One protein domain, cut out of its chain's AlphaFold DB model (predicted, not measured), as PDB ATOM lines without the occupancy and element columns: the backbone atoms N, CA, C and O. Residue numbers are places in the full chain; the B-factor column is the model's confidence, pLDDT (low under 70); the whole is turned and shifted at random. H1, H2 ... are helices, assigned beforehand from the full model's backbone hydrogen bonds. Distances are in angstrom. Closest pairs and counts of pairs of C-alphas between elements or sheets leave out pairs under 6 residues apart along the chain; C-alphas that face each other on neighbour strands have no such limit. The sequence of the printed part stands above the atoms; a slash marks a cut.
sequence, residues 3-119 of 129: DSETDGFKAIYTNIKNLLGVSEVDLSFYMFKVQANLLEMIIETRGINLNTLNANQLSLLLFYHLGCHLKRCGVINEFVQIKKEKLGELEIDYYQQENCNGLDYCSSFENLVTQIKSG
ATOM      1  N   ASP A   3      18.952  31.206  33.157       45.75
ATOM      2  CA  ASP A   3      19.435  31.969  34.319       45.75
ATOM      3  C   ASP A   3      20.967  32.054  34.470       45.75
ATOM      4  O   ASP A   3      21.480  33.034  35.009       45.75
ATOM      5  N   SER A   4      21.739  31.080  33.969       53.50
ATOM      6  CA  SER A   4      23.176  30.994  34.282       53.50
ATOM      7  C   SER A   4      24.044  32.055  33.594       53.50
ATOM      8  O   SER A   4      25.009  32.534  34.184       53.50
ATOM      9  N   GLU A   5      23.716  32.446  32.357       53.22
ATOM     10  CA  GLU A   5      24.455  33.503  31.642       53.22
ATOM     11  C   GLU A   5      24.140  34.894  32.199       53.22
ATOM     12  O   GLU A   5      25.031  35.738  32.335       53.22
ATOM     13  N   THR A   6      22.882  35.127  32.582       60.97
ATOM     14  CA  THR A   6      22.460  36.396  33.181       60.97
ATOM     15  C   THR A   6      23.103  36.638  34.541       60.97
ATOM     16  O   THR A   6      23.441  37.785  34.846       60.97
ATOM     17  N   ASP A   7      23.335  35.581  35.321       74.00
ATOM     18  CA  ASP A   7      23.975  35.674  36.633       74.00
ATOM     19  C   ASP A   7      25.471  35.994  36.522       74.00
ATOM     20  O   ASP A   7      25.963  36.893  37.211       74.00
ATOM     21  N   GLY A   8      26.185  35.345  35.595       79.88
ATOM     22  CA  GLY A   8      27.602  35.627  35.343       79.88
ATOM     23  C   GLY A   8      27.842  37.059  34.861       79.88
ATOM     24  O   GLY A   8      28.714  37.765  35.371       79.88
ATOM     25  N   PHE A   9      27.014  37.544  33.934       84.06
ATOM     26  CA  PHE A   9      27.155  38.902  33.406       84.06
ATOM     27  C   PHE A   9      26.818  39.979  34.447       84.06
ATOM     28  O   PHE A   9      27.474  41.022  34.523       84.06
ATOM     29  N   LYS A  10      25.831  39.713  35.309       88.56
ATOM     30  CA  LYS A  10      25.484  40.593  36.430       88.56
ATOM     31  C   LYS A  10      26.565  40.608  37.519       88.56
ATOM     32  O   LYS A  10      26.772  41.647  38.153       88.56
ATOM     33  N   ALA A  11      27.287  39.504  37.713       88.00
ATOM     34  CA  ALA A  11      28.447  39.457  38.601       88.00
ATOM     35  C   ALA A  11      29.600  40.333  38.078       88.00
ATOM     36  O   ALA A  11      30.129  41.148  38.835       88.00
ATOM     37  N   ILE A  12      29.923  40.253  36.778       87.75
ATOM     38  CA  ILE A  12      30.931  41.122  36.139       87.75
ATOM     39  C   ILE A  12      30.556  42.596  36.311       87.75
ATOM     40  O   ILE A  12      31.386  43.399  36.735       87.75
ATOM     41  N   TYR A  13      29.293  42.941  36.046       91.69
ATOM     42  CA  TYR A  13      28.767  44.284  36.282       91.69
ATOM     43  C   TYR A  13      29.015  44.762  37.719       91.69
ATOM     44  O   TYR A  13      29.540  45.853  37.929       91.69
ATOM     45  N   THR A  14      28.650  43.938  38.704       90.38
ATOM     46  CA  THR A  14      28.770  44.293  40.123       90.38
ATOM     47  C   THR A  14      30.231  44.526  40.507       90.38
ATOM     48  O   THR A  14      30.537  45.525  41.153       90.38
ATOM     49  N   ASN A  15      31.137  43.660  40.047       87.25
ATOM     50  CA  ASN A  15      32.571  43.789  40.305       87.25
ATOM     51  C   ASN A  15      33.149  45.061  39.677       87.25
ATOM     52  O   ASN A  15      33.808  45.831  40.366       87.25
ATOM     53  N   ILE A  16      32.864  45.322  38.397       88.06
ATOM     54  CA  ILE A  16      33.366  46.516  37.700       88.06
ATOM     55  C   ILE A  16      32.837  47.795  38.347       88.06
ATOM     56  O   ILE A  16      33.600  48.737  38.549       88.06
ATOM     57  N   LYS A  17      31.549  47.835  38.705       90.50
ATOM     58  CA  LYS A  17      30.954  48.994  39.377       90.50
ATOM     59  C   LYS A  17      31.645  49.287  40.711       90.50
ATOM     60  O   LYS A  17      31.995  50.436  40.972       90.50
ATOM     61  N   ASN A  18      31.879  48.248  41.516       87.62
ATOM     62  CA  ASN A  18      32.571  48.367  42.799       87.62
ATOM     63  C   ASN A  18      34.026  48.821  42.617       87.62
ATOM     64  O   ASN A  18      34.468  49.730  43.313       87.62
ATOM     65  N   LEU A  19      34.738  48.240  41.647       84.56
ATOM     66  CA  LEU A  19      36.115  48.602  41.304       84.56
ATOM     67  C   LEU A  19      36.254  50.054  40.844       84.56
ATOM     68  O   LEU A  19      37.234  50.713  41.170       84.56
ATOM     69  N   LEU A  20      35.284  50.562  40.084       84.81
ATOM     70  CA  LEU A  20      35.259  51.961  39.654       84.81
ATOM     71  C   LEU A  20      34.794  52.910  40.769       84.81
ATOM     72  O   LEU A  20      34.901  54.122  40.607       84.81
ATOM     73  N   GLY A  21      34.291  52.379  41.889       86.38
ATOM     74  CA  GLY A  21      33.821  53.169  43.025       86.38
ATOM     75  C   GLY A  21      32.598  54.031  42.710       86.38
ATOM     76  O   GLY A  21      32.434  55.088  43.314       86.38
ATOM     77  N   VAL A  22      31.754  53.612  41.759       87.69
ATOM     78  CA  VAL A  22      30.610  54.404  41.276       87.69
ATOM     79  C   VAL A  22      29.265  53.843  41.735       87.69
ATOM     80  O   VAL A  22      29.125  52.654  42.029       87.69
ATOM     81  N   SER A  23      28.252  54.705  41.813       92.06
ATOM     82  CA  SER A  23      26.911  54.314  42.254       92.06
ATOM     83  C   SER A  23      26.064  53.713  41.120       92.06
ATOM     84  O   SER A  23      26.421  53.772  39.946       92.06
ATOM     85  N   GLU A  24      24.891  53.159  41.454       91.06
ATOM     86  CA  GLU A  24      23.914  52.685  40.453       91.06
ATOM     87  C   GLU A  24      23.378  53.822  39.563       91.06
ATOM     88  O   GLU A  24      22.950  53.577  38.436       91.06
ATOM     89  N   VAL A  25      23.391  55.064  40.062       91.25
ATOM     90  CA  VAL A  25      22.965  56.250  39.301       91.25
ATOM     91  C   VAL A  25      23.990  56.583  38.218       91.25
ATOM     92  O   VAL A  25      23.617  56.936  37.102       91.25
ATOM     93  N   ASP A  26      25.268  56.421  38.545       90.12
ATOM     94  CA  ASP A  26      26.400  56.711  37.669       90.12
ATOM     95  C   ASP A  26      26.621  55.616  36.617       90.12
ATOM     96  O   ASP A  26      26.935  55.893  35.459       90.12
ATOM     97  N   LEU A  27      26.453  54.356  37.026       93.31
ATOM     98  CA  LEU A  27      26.571  53.184  36.172       93.31
ATOM     99  C   LEU A  27      25.497  52.167  36.557       93.31
ATOM    100  O   LEU A  27      25.720  51.297  37.396       93.31
ATOM    101  N   SER A  28      24.338  52.266  35.912       94.56
ATOM    102  CA  SER A  28      23.268  51.278  36.064       94.56
ATOM    103  C   SER A  28      23.563  50.000  35.279       94.56
ATOM    104  O   SER A  28      24.284  50.020  34.276       94.56
ATOM    105  N   PHE A  29      22.917  48.890  35.651       93.88
ATOM    106  CA  PHE A  29      23.057  47.644  34.885       93.88
ATOM    107  C   PHE A  29      22.620  47.801  33.422       93.88
ATOM    108  O   PHE A  29      23.222  47.217  32.526       93.88
ATOM    109  N   TYR A  30      21.599  48.618  33.152       93.62
ATOM    110  CA  TYR A  30      21.176  48.911  31.781       93.62
ATOM    111  C   TYR A  30      22.274  49.635  30.993       93.62
ATOM    112  O   TYR A  30      22.625  49.214  29.892       93.62
ATOM    113  N   MET A  31      22.859  50.682  31.579       92.94
ATOM    114  CA  MET A  31      23.945  51.435  30.953       92.94
ATOM    115  C   MET A  31      25.177  50.557  30.724       92.94
ATOM    116  O   MET A  31      25.781  50.620  29.657       92.94
ATOM    117  N   PHE A  32      25.492  49.679  31.676       94.25
ATOM    118  CA  PHE A  32      26.530  48.669  31.522       94.25
ATOM    119  C   PHE A  32      26.302  47.787  30.284       94.25
ATOM    120  O   PHE A  32      27.220  47.635  29.482       94.25
ATOM    121  N   LYS A  33      25.080  47.275  30.062       94.31
ATOM    122  CA  LYS A  33      24.761  46.483  28.855       94.31
ATOM    123  C   LYS A  33      24.953  47.282  27.568       94.31
ATOM    124  O   LYS A  33      25.527  46.773  26.612       94.31
ATOM    125  N   VAL A  34      24.490  48.532  27.545       94.44
ATOM    126  CA  VAL A  34      24.653  49.416  26.378       94.44
ATOM    127  C   VAL A  34      26.134  49.620  26.059       94.44
ATOM    128  O   VAL A  34      26.533  49.523  24.901       94.44
ATOM    129  N   GLN A  35      26.959  49.854  27.079       94.44
ATOM    130  CA  GLN A  35      28.399  50.038  26.908       94.44
ATOM    131  C   GLN A  35      29.119  48.743  26.511       94.44
ATOM    132  O   GLN A  35      30.044  48.805  25.710       94.44
ATOM    133  N   ALA A  36      28.679  47.581  27.003       92.94
ATOM    134  CA  ALA A  36      29.206  46.282  26.583       92.94
ATOM    135  C   ALA A  36      28.959  46.024  25.087       92.94
ATOM    136  O   ALA A  36      29.889  45.676  24.364       92.94
ATOM    137  N   ASN A  37      27.741  46.287  24.607       93.38
ATOM    138  CA  ASN A  37      27.407  46.155  23.186       93.38
ATOM    139  C   ASN A  37      28.197  47.157  22.326       93.38
ATOM    140  O   ASN A  37      28.643  46.837  21.226       93.38
ATOM    141  N   LEU A  38      28.387  48.388  22.818       94.19
ATOM    142  CA  LEU A  38      29.207  49.383  22.127       94.19
ATOM    143  C   LEU A  38      30.671  48.945  22.040       94.19
ATOM    144  O   LEU A  38      31.294  49.112  20.994       94.19
ATOM    145  N   LEU A  39      31.208  48.378  23.120       93.62
ATOM    146  CA  LEU A  39      32.554  47.828  23.131       93.62
ATOM    147  C   LEU A  39      32.701  46.716  22.091       93.62
ATOM    148  O   LEU A  39      33.656  46.751  21.325       93.62
ATOM    149  N   GLU A  40      31.764  45.770  22.034       92.88
ATOM    150  CA  GLU A  40      31.751  44.706  21.025       92.88
ATOM    151  C   GLU A  40      31.879  45.280  19.605       92.88
ATOM    152  O   GLU A  40      32.835  44.952  18.902       92.88
ATOM    153  N   MET A  41      31.051  46.267  19.246       92.81
ATOM    154  CA  MET A  41      31.149  46.952  17.947       92.81
ATOM    155  C   MET A  41      32.504  47.659  17.730       92.81
ATOM    156  O   MET A  41      33.061  47.639  16.628       92.81
ATOM    157  N   ILE A  42      33.071  48.296  18.761       91.62
ATOM    158  CA  ILE A  42      34.389  48.955  18.671       91.62
ATOM    159  C   ILE A  42      35.501  47.926  18.422       91.62
ATOM    160  O   ILE A  42      36.415  48.177  17.638       91.62
ATOM    161  N   ILE A  43      35.448  46.775  19.083       91.25
ATOM    162  CA  ILE A  43      36.457  45.721  18.953       91.25
ATOM    163  C   ILE A  43      36.380  45.079  17.561       91.25
ATOM    164  O   ILE A  43      37.408  44.957  16.886       91.25
ATOM    165  N   GLU A  44      35.172  44.781  17.082       90.69
ATOM    166  CA  GLU A  44      34.943  44.242  15.738       90.69
ATOM    167  C   GLU A  44      35.419  45.200  14.638       90.69
ATOM    168  O   GLU A  44      36.158  44.799  13.738       90.69
ATOM    169  N   THR A  45      35.084  46.491  14.737       91.50
ATOM    170  CA  THR A  45      35.520  47.508  13.756       91.50
ATOM    171  C   THR A  45      37.035  47.701  13.726       91.50
ATOM    172  O   THR A  45      37.593  48.123  12.712       91.50
ATOM    173  N   ARG A  46      37.736  47.344  14.807       87.69
ATOM    174  CA  ARG A  46      39.205  47.351  14.866       87.69
ATOM    175  C   ARG A  46      39.850  46.071  14.333       87.69
ATOM    176  O   ARG A  46      41.085  46.019  14.252       87.69
ATOM    177  N   GLY A  47      39.043  45.103  13.901       87.81
ATOM    178  CA  GLY A  47      39.475  43.843  13.299       87.81
ATOM    179  C   GLY A  47      39.869  42.779  14.321       87.81
ATOM    180  O   GLY A  47      40.658  41.897  13.993       87.81
ATOM    181  N   ILE A  48      39.374  42.877  15.556       88.00
ATOM    182  CA  ILE A  48      39.618  41.889  16.608       88.00
ATOM    183  C   ILE A  48      38.409  40.955  16.679       88.00
ATOM    184  O   ILE A  48      37.273  41.402  16.809       88.00
ATOM    185  N   ASN A  49      38.655  39.648  16.617       85.88
ATOM    186  CA  ASN A  49      37.605  38.642  16.752       85.88
ATOM    187  C   ASN A  49      37.350  38.346  18.236       85.88
ATOM    188  O   ASN A  49      38.210  37.773  18.907       85.88
ATOM    189  N   LEU A  50      36.161  38.680  18.739       83.19
ATOM    190  CA  LEU A  50      35.779  38.461  20.141       83.19
ATOM    191  C   LEU A  50      35.887  36.996  20.577       83.19
ATOM    192  O   LEU A  50      36.267  36.732  21.711       83.19
ATOM    193  N   ASN A  51      35.662  36.047  19.664       83.38
ATOM    194  CA  ASN A  51      35.767  34.612  19.957       83.38
ATOM    195  C   ASN A  51      37.203  34.157  20.261       83.38
ATOM    196  O   ASN A  51      37.412  33.046  20.740       83.38
ATOM    197  N   THR A  52      38.197  34.991  19.948       82.50
ATOM    198  CA  THR A  52      39.609  34.729  20.263       82.50
ATOM    199  C   THR A  52      40.027  35.302  21.613       82.50
ATOM    200  O   THR A  52      41.115  34.993  22.095       82.50
ATOM    201  N   LEU A  53      39.170  36.121  22.232       82.19
ATOM    202  CA  LEU A  53      39.438  36.728  23.526       82.19
ATOM    203  C   LEU A  53      38.957  35.816  24.642       82.19
ATOM    204  O   LEU A  53      37.859  35.266  24.602       82.19
ATOM    205  N   ASN A  54      39.772  35.693  25.683       82.50
ATOM    206  CA  ASN A  54      39.331  35.027  26.899       82.50
ATOM    207  C   ASN A  54      38.487  35.975  27.775       82.50
ATOM    208  O   ASN A  54      38.508  37.200  27.623       82.50
ATOM    209  N   ALA A  55      37.763  35.400  28.740       78.12
ATOM    210  CA  ALA A  55      36.891  36.148  29.651       78.12
ATOM    211  C   ALA A  55      37.623  37.274  30.411       78.12
ATOM    212  O   ALA A  55      37.036  38.317  30.708       78.12
ATOM    213  N   ASN A  56      38.916  37.090  30.678       78.31
ATOM    214  CA  ASN A  56      39.761  38.045  31.390       78.31
ATOM    215  C   ASN A  56      40.046  39.291  30.540       78.31
ATOM    216  O   ASN A  56      39.876  40.414  31.007       78.31
ATOM    217  N   GLN A  57      40.417  39.096  29.272       83.25
ATOM    218  CA  GLN A  57      40.618  40.177  28.303       83.25
ATOM    219  C   GLN A  57      39.337  40.972  28.088       83.25
ATOM    220  O   GLN A  57      39.367  42.200  28.108       83.25
ATOM    221  N   LEU A  58      38.213  40.271  27.936       85.31
ATOM    222  CA  LEU A  58      36.902  40.895  27.778       85.31
ATOM    223  C   LEU A  58      36.532  41.742  29.001       85.31
ATOM    224  O   LEU A  58      36.144  42.898  28.848       85.31
ATOM    225  N   SER A  59      36.719  41.204  30.209       84.94
ATOM    226  CA  SER A  59      36.437  41.923  31.458       84.94
ATOM    227  C   SER A  59      37.307  43.172  31.614       84.94
ATOM    228  O   SER A  59      36.813  44.224  32.023       84.94
ATOM    229  N   LEU A  60      38.588  43.089  31.244       85.62
ATOM    230  CA  LEU A  60      39.522  44.209  31.339       85.62
ATOM    231  C   LEU A  60      39.235  45.299  30.293       85.62
ATOM    232  O   LEU A  60      39.270  46.487  30.618       85.62
ATOM    233  N   LEU A  61      38.891  44.911  29.061       89.50
ATOM    234  CA  LEU A  61      38.427  45.844  28.030       89.50
ATOM    235  C   LEU A  61      37.170  46.591  28.489       89.50
ATOM    236  O   LEU A  61      37.110  47.812  28.359       89.50
ATOM    237  N   LEU A  62      36.206  45.878  29.076       91.38
ATOM    238  CA  LEU A  62      35.000  46.458  29.672       91.38
ATOM    239  C   LEU A  62      35.333  47.457  30.781       91.38
ATOM    240  O   LEU A  62      34.813  48.572  30.767       91.38
ATOM    241  N   PHE A  63      36.219  47.087  31.706       90.69
ATOM    242  CA  PHE A  63      36.646  47.957  32.800       90.69
ATOM    243  C   PHE A  63      37.275  49.261  32.291       90.69
ATOM    244  O   PHE A  63      36.857  50.346  32.699       90.69
ATOM    245  N   TYR A  64      38.232  49.183  31.359       90.56
ATOM    246  CA  TYR A  64      38.878  50.379  30.814       90.56
ATOM    247  C   TYR A  64      37.940  51.223  29.949       90.56
ATOM    248  O   TYR A  64      37.954  52.449  30.059       90.56
ATOM    249  N   HIS A  65      37.090  50.592  29.137       92.50
ATOM    250  CA  HIS A  65      36.085  51.289  28.330       92.50
ATOM    251  C   HIS A  65      35.114  52.086  29.211       92.50
ATOM    252  O   HIS A  65      34.913  53.284  29.001       92.50
ATOM    253  N   LEU A  66      34.573  51.450  30.253       92.38
ATOM    254  CA  LEU A  66      33.653  52.084  31.197       92.38
ATOM    255  C   LEU A  66      34.330  53.184  32.010       92.38
ATOM    256  O   LEU A  66      33.785  54.283  32.114       92.38
ATOM    257  N   GLY A  67      35.532  52.933  32.529       90.75
ATOM    258  CA  GLY A  67      36.300  53.957  33.230       90.75
ATOM    259  C   GLY A  67      36.606  55.163  32.335       90.75
ATOM    260  O   GLY A  67      36.474  56.306  32.765       90.75
ATOM    261  N   CYS A  68      36.926  54.943  31.055       89.88
ATOM    262  CA  CYS A  68      37.163  56.022  30.094       89.88
ATOM    263  C   CYS A  68      35.884  56.829  29.842       89.88
ATOM    264  O   CYS A  68      35.911  58.061  29.873       89.88
ATOM    265  N   HIS A  69      34.754  56.146  29.639       90.69
ATOM    266  CA  HIS A  69      33.454  56.785  29.466       90.69
ATOM    267  C   HIS A  69      33.084  57.652  30.678       90.69
ATOM    268  O   HIS A  69      32.799  58.838  30.530       90.69
ATOM    269  N   LEU A  70      33.142  57.087  31.886       89.69
ATOM    270  CA  LEU A  70      32.780  57.785  33.122       89.69
ATOM    271  C   LEU A  70      33.724  58.953  33.422       89.69
ATOM    272  O   LEU A  70      33.260  60.015  33.839       89.69
ATOM    273  N   LYS A  71      35.023  58.807  33.127       87.44
ATOM    274  CA  LYS A  71      35.989  59.909  33.222       87.44
ATOM    275  C   LYS A  71      35.624  61.054  32.279       87.44
ATOM    276  O   LYS A  71      35.610  62.211  32.687       87.44
ATOM    277  N   ARG A  72      35.273  60.748  31.026       86.50
ATOM    278  CA  ARG A  72      34.843  61.758  30.040       86.50
ATOM    279  C   ARG A  72      33.539  62.454  30.430       86.50
ATOM    280  O   ARG A  72      33.352  63.611  30.070       86.50
ATOM    281  N   CYS A  73      32.665  61.770  31.162       86.25
ATOM    282  CA  CYS A  73      31.440  62.343  31.718       86.25
ATOM    283  C   CYS A  73      31.663  63.138  33.018       86.25
ATOM    284  O   CYS A  73      30.700  63.690  33.543       86.25
ATOM    285  N   GLY A  74      32.892  63.203  33.545       84.31
ATOM    286  CA  GLY A  74      33.199  63.887  34.805       84.31
ATOM    287  C   GLY A  74      32.679  63.169  36.054       84.31
ATOM    288  O   GLY A  74      32.580  63.783  37.110       84.31
ATOM    289  N   VAL A  75      32.325  61.884  35.933       85.88
ATOM    290  CA  VAL A  75      31.810  61.064  37.042       85.88
ATOM    291  C   VAL A  75      32.953  60.568  37.925       85.88
ATOM    292  O   VAL A  75      32.847  60.583  39.147       85.88
ATOM    293  N   ILE A  76      34.063  60.160  37.308       83.75
ATOM    294  CA  ILE A  76      35.290  59.777  38.013       83.75
ATOM    295  C   ILE A  76      36.440  60.671  37.559       83.75
ATOM    296  O   ILE A  76      36.595  60.946  36.370       83.75
ATOM    297  N   ASN A  77      37.254  61.125  38.507       70.56
ATOM    298  CA  ASN A  77      38.346  62.065  38.234       70.56
ATOM    299  C   ASN A  77      39.725  61.408  38.313       70.56
ATOM    300  O   ASN A  77      40.676  61.885  37.696       70.56
ATOM    301  N   GLU A  78      39.825  60.289  39.028       68.81
ATOM    302  CA  GLU A  78      41.073  59.577  39.259       68.81
ATOM    303  C   GLU A  78      41.035  58.214  38.581       68.81
ATOM    304  O   GLU A  78      40.001  57.546  38.517       68.81
ATOM    305  N   PHE A  79      42.181  57.805  38.045       66.44
ATOM    306  CA  PHE A  79      42.353  56.433  37.609       66.44
ATOM    307  C   PHE A  79      42.423  55.555  38.856       66.44
ATOM    308  O   PHE A  79      43.400  55.628  39.605       66.44
ATOM    309  N   VAL A  80      41.387  54.750  39.098       63.53
ATOM    310  CA  VAL A  80      41.395  53.807  40.216       63.53
ATOM    311  C   VAL A  80      42.466  52.762  39.938       63.53
ATOM    312  O   VAL A  80      42.331  51.915  39.052       63.53
ATOM    313  N   GLN A  81      43.554  52.848  40.700       54.69
ATOM    314  CA  GLN A  81      44.607  51.846  40.697       54.69
ATOM    315  C   GLN A  81      44.067  50.578  41.357       54.69
ATOM    316  O   GLN A  81      43.832  50.542  42.566       54.69
ATOM    317  N   ILE A  82      43.886  49.522  40.568       53.47
ATOM    318  CA  ILE A  82      43.571  48.200  41.107       53.47
ATOM    319  C   ILE A  82      44.836  47.698  41.807       53.47
ATOM    320  O   ILE A  82      45.796  47.288  41.164       53.47
ATOM    321  N   LYS A  83      44.861  47.779  43.139       41.53
ATOM    322  CA  LYS A  83      46.060  47.488  43.945       41.53
ATOM    323  C   LYS A  83      46.392  45.990  44.029       41.53
ATOM    324  O   LYS A  83      47.511  45.638  44.380       41.53
ATOM    325  N   LYS A  84      45.397  45.150  43.743       45.19
ATOM    326  CA  LYS A  84      45.400  43.691  43.564       45.19
ATOM    327  C   LYS A  84      43.961  43.256  43.788       45.19
ATOM    328  O   LYS A  84      43.495  43.305  44.921       45.19
ATOM    329  N   GLU A  85      43.261  42.831  42.746       40.06
ATOM    330  CA  GLU A  85      41.992  42.132  42.934       40.06
ATOM    331  C   GLU A  85      41.987  40.835  42.148       40.06
ATOM    332  O   GLU A  85      42.365  40.780  40.976       40.06
ATOM    333  N   LYS A  86      41.567  39.778  42.842       41.19
ATOM    334  CA  LYS A  86      41.458  38.446  42.280       41.19
ATOM    335  C   LYS A  86      40.126  38.338  41.542       41.19
ATOM    336  O   LYS A  86      39.104  37.994  42.132       41.19
ATOM    337  N   LEU A  87      40.114  38.676  40.256       46.53
ATOM    338  CA  LEU A  87      38.959  38.457  39.379       46.53
ATOM    339  C   LEU A  87      38.929  36.977  38.956       46.53
ATOM    340  O   LEU A  87      39.331  36.614  37.855       46.53
ATOM    341  N   GLY A  88      38.502  36.098  39.867       54.03
ATOM    342  CA  GLY A  88      38.483  34.648  39.639       54.03
ATOM    343  C   GLY A  88      39.881  34.020  39.717       54.03
ATOM    344  O   GLY A  88      40.515  34.061  40.769       54.03
ATOM    345  N   GLU A  89      40.364  33.424  38.622       33.81
ATOM    346  CA  GLU A  89      41.726  32.855  38.528       33.81
ATOM    347  C   GLU A  89      42.806  33.900  38.196       33.81
ATOM    348  O   GLU A  89      43.995  33.586  38.204       33.81
ATOM    349  N   LEU A  90      42.424  35.151  37.923       38.78
ATOM    350  CA  LEU A  90      43.375  36.248  37.763       38.78
ATOM    351  C   LEU A  90      43.971  36.631  39.109       38.78
ATOM    352  O   LEU A  90      43.267  37.137  39.974       38.78
ATOM    353  N   GLU A  91      45.280  36.491  39.245       34.94
ATOM    354  CA  GLU A  91      46.063  37.270  40.194       34.94
ATOM    355  C   GLU A  91      46.654  38.446  39.416       34.94
ATOM    356  O   GLU A  91      47.511  38.261  38.553       34.94
ATOM    357  N   ILE A  92      46.125  39.651  39.635       41.53
ATOM    358  CA  ILE A  92      46.628  40.841  38.950       41.53
ATOM    359  C   ILE A  92      47.651  41.526  39.850       41.53
ATOM    360  O   ILE A  92      47.303  42.301  40.741       41.53
ATOM    361  N   ASP A  93      48.919  41.183  39.638       35.41
ATOM    362  CA  ASP A  93      50.069  41.784  40.306       35.41
ATOM    363  C   ASP A  93      50.500  43.046  39.542       35.41
ATOM    364  O   ASP A  93      51.135  42.969  38.489       35.41
ATOM    365  N   TYR A  94      50.118  44.226  40.039       46.81
ATOM    366  CA  TYR A  94      50.639  45.497  39.538       46.81
ATOM    367  C   TYR A  94      51.729  45.994  40.487       46.81
ATOM    368  O   TYR A  94      51.442  46.438  41.599       46.81
ATOM    369  N   TYR A  95      52.986  45.964  40.038       35.75
ATOM    370  CA  TYR A  95      54.033  46.748  40.686       35.75
ATOM    371  C   TYR A  95      53.662  48.232  40.624       35.75
ATOM    372  O   TYR A  95      53.222  48.731  39.583       35.75
ATOM    373  N   GLN A  96      53.873  48.951  41.729       34.31
ATOM    374  CA  GLN A  96      53.909  50.409  41.707       34.31
ATOM    375  C   GLN A  96      55.028  50.832  40.750       34.31
ATOM    376  O   GLN A  96      56.199  50.843  41.117       34.31
ATOM    377  N   GLN A  97      54.688  51.186  39.511       36.00
ATOM    378  CA  GLN A  97      55.586  52.009  38.720       36.00
ATOM    379  C   GLN A  97      55.615  53.380  39.395       36.00
ATOM    380  O   GLN A  97      54.633  54.122  39.354       36.00
ATOM    381  N   GLU A  98      56.748  53.728  40.008       35.47
ATOM    382  CA  GLU A  98      56.996  55.023  40.668       35.47
ATOM    383  C   GLU A  98      56.869  56.239  39.717       35.47
ATOM    384  O   GLU A  98      57.055  57.378  40.127       35.47
ATOM    385  N   ASN A  99      56.496  56.018  38.451       38.00
ATOM    386  CA  ASN A  99      56.230  57.034  37.438       38.00
ATOM    387  C   ASN A  99      54.983  56.708  36.584       38.00
ATOM    388  O   ASN A  99      55.008  56.821  35.362       38.00
ATOM    389  N   CYS A 100      53.851  56.367  37.207       42.78
ATOM    390  CA  CYS A 100      52.531  56.318  36.543       42.78
ATOM    391  C   CYS A 100      51.958  57.714  36.197       42.78
ATOM    392  O   CYS A 100      50.741  57.910  36.168       42.78
ATOM    393  N   ASN A 101      52.814  58.702  35.939       39.88
ATOM    394  CA  ASN A 101      52.400  60.031  35.509       39.88
ATOM    395  C   ASN A 101      51.850  59.938  34.075       39.88
ATOM    396  O   ASN A 101      52.611  59.961  33.113       39.88
ATOM    397  N   GLY A 102      50.526  59.805  33.938       51.72
ATOM    398  CA  GLY A 102      49.823  59.906  32.651       51.72
ATOM    399  C   GLY A 102      49.037  58.675  32.191       51.72
ATOM    400  O   GLY A 102      48.451  58.727  31.114       51.72
ATOM    401  N   LEU A 103      48.977  57.588  32.968       64.31
ATOM    402  CA  LEU A 103      48.104  56.458  32.629       64.31
ATOM    403  C   LEU A 103      46.660  56.763  33.033       64.31
ATOM    404  O   LEU A 103      46.356  56.979  34.203       64.31
ATOM    405  N   ASP A 104      45.764  56.768  32.049       77.81
ATOM    406  CA  ASP A 104      44.329  56.855  32.273       77.81
ATOM    407  C   ASP A 104      43.565  55.711  31.605       77.81
ATOM    408  O   ASP A 104      44.128  54.894  30.872       77.81
ATOM    409  N   TYR A 105      42.266  55.630  31.895       84.44
ATOM    410  CA  TYR A 105      41.403  54.569  31.387       84.44
ATOM    411  C   TYR A 105      41.375  54.512  29.861       84.44
ATOM    412  O   TYR A 105      41.406  53.427  29.291       84.44
ATOM    413  N   CYS A 106      41.356  55.668  29.200       86.12
ATOM    414  CA  CYS A 106      41.289  55.741  27.747       86.12
ATOM    415  C   CYS A 106      42.594  55.250  27.110       86.12
ATOM    416  O   CYS A 106      42.573  54.422  26.206       86.12
ATOM    417  N   SER A 107      43.738  55.687  27.630       86.69
ATOM    418  CA  SER A 107      45.056  55.266  27.147       86.69
ATOM    419  C   SER A 107      45.301  53.780  27.421       86.69
ATOM    420  O   SER A 107      45.810  53.060  26.565       86.69
ATOM    421  N   SER A 108      44.875  53.290  28.589       85.56
ATOM    422  CA  SER A 108      44.935  51.865  28.945       85.56
ATOM    423  C   SER A 108      44.064  51.002  28.030       85.56
ATOM    424  O   SER A 108      44.495  49.926  27.615       85.56
ATOM    425  N   PHE A 109      42.875  51.491  27.657       89.12
ATOM    426  CA  PHE A 109      42.008  50.837  26.679       89.12
ATOM    427  C   PHE A 109      42.693  50.711  25.312       89.12
ATOM    428  O   PHE A 109      42.807  49.611  24.775       89.12
ATOM    429  N   GLU A 110      43.208  51.820  24.775       89.31
ATOM    430  CA  GLU A 110      43.890  51.850  23.474       89.31
ATOM    431  C   GLU A 110      45.123  50.933  23.437       89.31
ATOM    432  O   GLU A 110      45.340  50.197  22.467       89.31
ATOM    433  N   ASN A 111      45.898  50.918  24.523       86.19
ATOM    434  CA  ASN A 111      47.056  50.041  24.671       86.19
ATOM    435  C   ASN A 111      46.652  48.562  24.667       86.19
ATOM    436  O   ASN A 111      47.253  47.770  23.942       86.19
ATOM    437  N   LEU A 112      45.621  48.190  25.434       85.19
ATOM    438  CA  LEU A 112      45.140  46.808  25.497       85.19
ATOM    439  C   LEU A 112      44.610  46.334  24.138       85.19
ATOM    440  O   LEU A 112      44.950  45.244  23.687       85.19
ATOM    441  N   VAL A 113      43.836  47.174  23.449       87.62
ATOM    442  CA  VAL A 113      43.333  46.887  22.098       87.62
ATOM    443  C   VAL A 113      44.481  46.672  21.110       87.62
ATOM    444  O   VAL A 113      44.446  45.735  20.312       87.62
ATOM    445  N   THR A 114      45.521  47.506  21.174       87.31
ATOM    446  CA  THR A 114      46.701  47.384  20.305       87.31
ATOM    447  C   THR A 114      47.468  46.087  20.568       87.31
ATOM    448  O   THR A 114      47.844  45.409  19.614       87.31
ATOM    449  N   GLN A 115      47.649  45.708  21.838       82.19
ATOM    450  CA  GLN A 115      48.321  44.461  22.232       82.19
ATOM    451  C   GLN A 115      47.547  43.215  21.791       82.19
ATOM    452  O   GLN A 115      48.130  42.272  21.265       82.19
ATOM    453  N   ILE A 116      46.223  43.221  21.964       84.94
ATOM    454  CA  ILE A 116      45.359  42.133  21.495       84.94
ATOM    455  C   ILE A 116      45.480  41.983  19.975       84.94
ATOM    456  O   ILE A 116      45.634  40.876  19.464       84.94
ATOM    457  N   LYS A 117      45.448  43.104  19.246       83.62
ATOM    458  CA  LYS A 117      45.520  43.107  17.784       83.62
ATOM    459  C   LYS A 117      46.875  42.649  17.244       83.62
ATOM    460  O   LYS A 117      46.912  42.006  16.199       83.62
ATOM    461  N   SER A 118      47.977  42.982  17.913       81.56
ATOM    462  CA  SER A 118      49.315  42.572  17.472       81.56
ATOM    463  C   SER A 118      49.583  41.079  17.674       81.56
ATOM    464  O   SER A 118      50.592  40.583  17.177       81.56
ATOM    465  N   GLY A 119      48.704  40.357  18.384       66.31
ATOM    466  CA  GLY A 119      48.907  38.945  18.701       66.31
ATOM    467  C   GLY A 119      50.170  38.709  19.529       66.31
ATOM    468  O   GLY A 119      50.655  37.579  19.594       66.31
TER     469      GLY A 119
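What this domain is: This is residues 3 to 119 of the 129 residues of the protein "DUF3890 domain-containing protein" of Borrelia miyamotoi FR64b (UniProt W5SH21). Find the helix H3 in the middle of the domain: H4 folds back beside it as the second half of a helical hairpin, H2 crosses it steeply, and H1 meets H2 and H3 with part of its length, its residues 3 to 8 sticking out. Between H3 and H4 the chain makes a wide loop without a named element, residues 73 to 104, which swings away from the helices before it returns to H4. The printed part has 117 residues, with four named helices in the order H1, H2, H3, H4 and no named strand, and the class is all helix. The whole is compact, with a radius of gyration of the C-alphas of 14.1 A, and the C-alphas span 44 by 36 by 29 A.

How they stand to each other: Begin with H3, residues 55 to 72, which is the hub, the helix that touches most other helices, three in number. Look first to H4, residues 105 to 118, which touches H3 with 16 pairs of C-alphas within 8 A; the closest are the C-alphas of Cys 68 and Tyr 105, 4.7 A apart. These two form a helical hairpin: they run opposite ways at a shallow tilt of 34.9 degrees, only just short of steep. Next look at H2, residues 29 to 45, which touches H3 with its residues 32 to 39 alone; the closest C-alphas are those of Ala 36 and Leu 62, 6.6 A apart. H2 and H3 stand about perpendicular, but only just, at 72 degrees. H1, residues 3 to 20, only just touches H3, with 3 pairs of C-alphas within 8 A; the closest, Ile 16 and Phe 63, are 6.1 A apart. H1 and H3 run the same way at a steep tilt of 47 degrees. H1 also only just touches H2, again with 3 pairs, and the closest C-alphas are those of Tyr 13 and Phe 29, 6.8 A apart; their lines are about perpendicular, at 88 degrees. The helix packing is mostly crossed: of these four touching pairs, 1 is at a shallow tilt. H2 and H4 are close but not clearly touching, with the C-alphas of Ile 43 and Val 113 7.7 A apart. H1 and H4 are apart. In H1, H2, H3 and H4 every pair of O i and N i+4 is within hydrogen-bond range.

Where its parts are: Find C-alpha 55 at (36.891, 36.148, 29.651); from there H3 runs 25.7 A to C-alpha 72 at (34.843, 61.758, 30.040), mostly along y. Go back to the first printed residue, Asp 3, with its C-alpha at (19.435, 31.969, 34.319), and you are at the free end of H1, which reaches 26.0 A to Leu 20. H2 measures 24.5 A from Phe 29 to Thr 45. H4 starts at Tyr 105 and runs 20.0 A to Ser 118, with C-alpha 118 at (49.315, 42.572, 17.472).

The domain as a whole: The two C-alphas farthest apart are those of Asp 3 and Asn 99, 44.6 A. The printed part runs from residue 3 to 119 and has no cut. H1 to H2 and H2 to H3 are short links of 8 and 9 residues, while H3 to H4 is a long link of 32 residues, whose C-alphas lie 11 to 23 A from the mean of the C-alphas. The mean pLDDT of the printed part is 77.0, and the B-factor column falls under 70 at residues 3 to 6, 78 to 103 and 119.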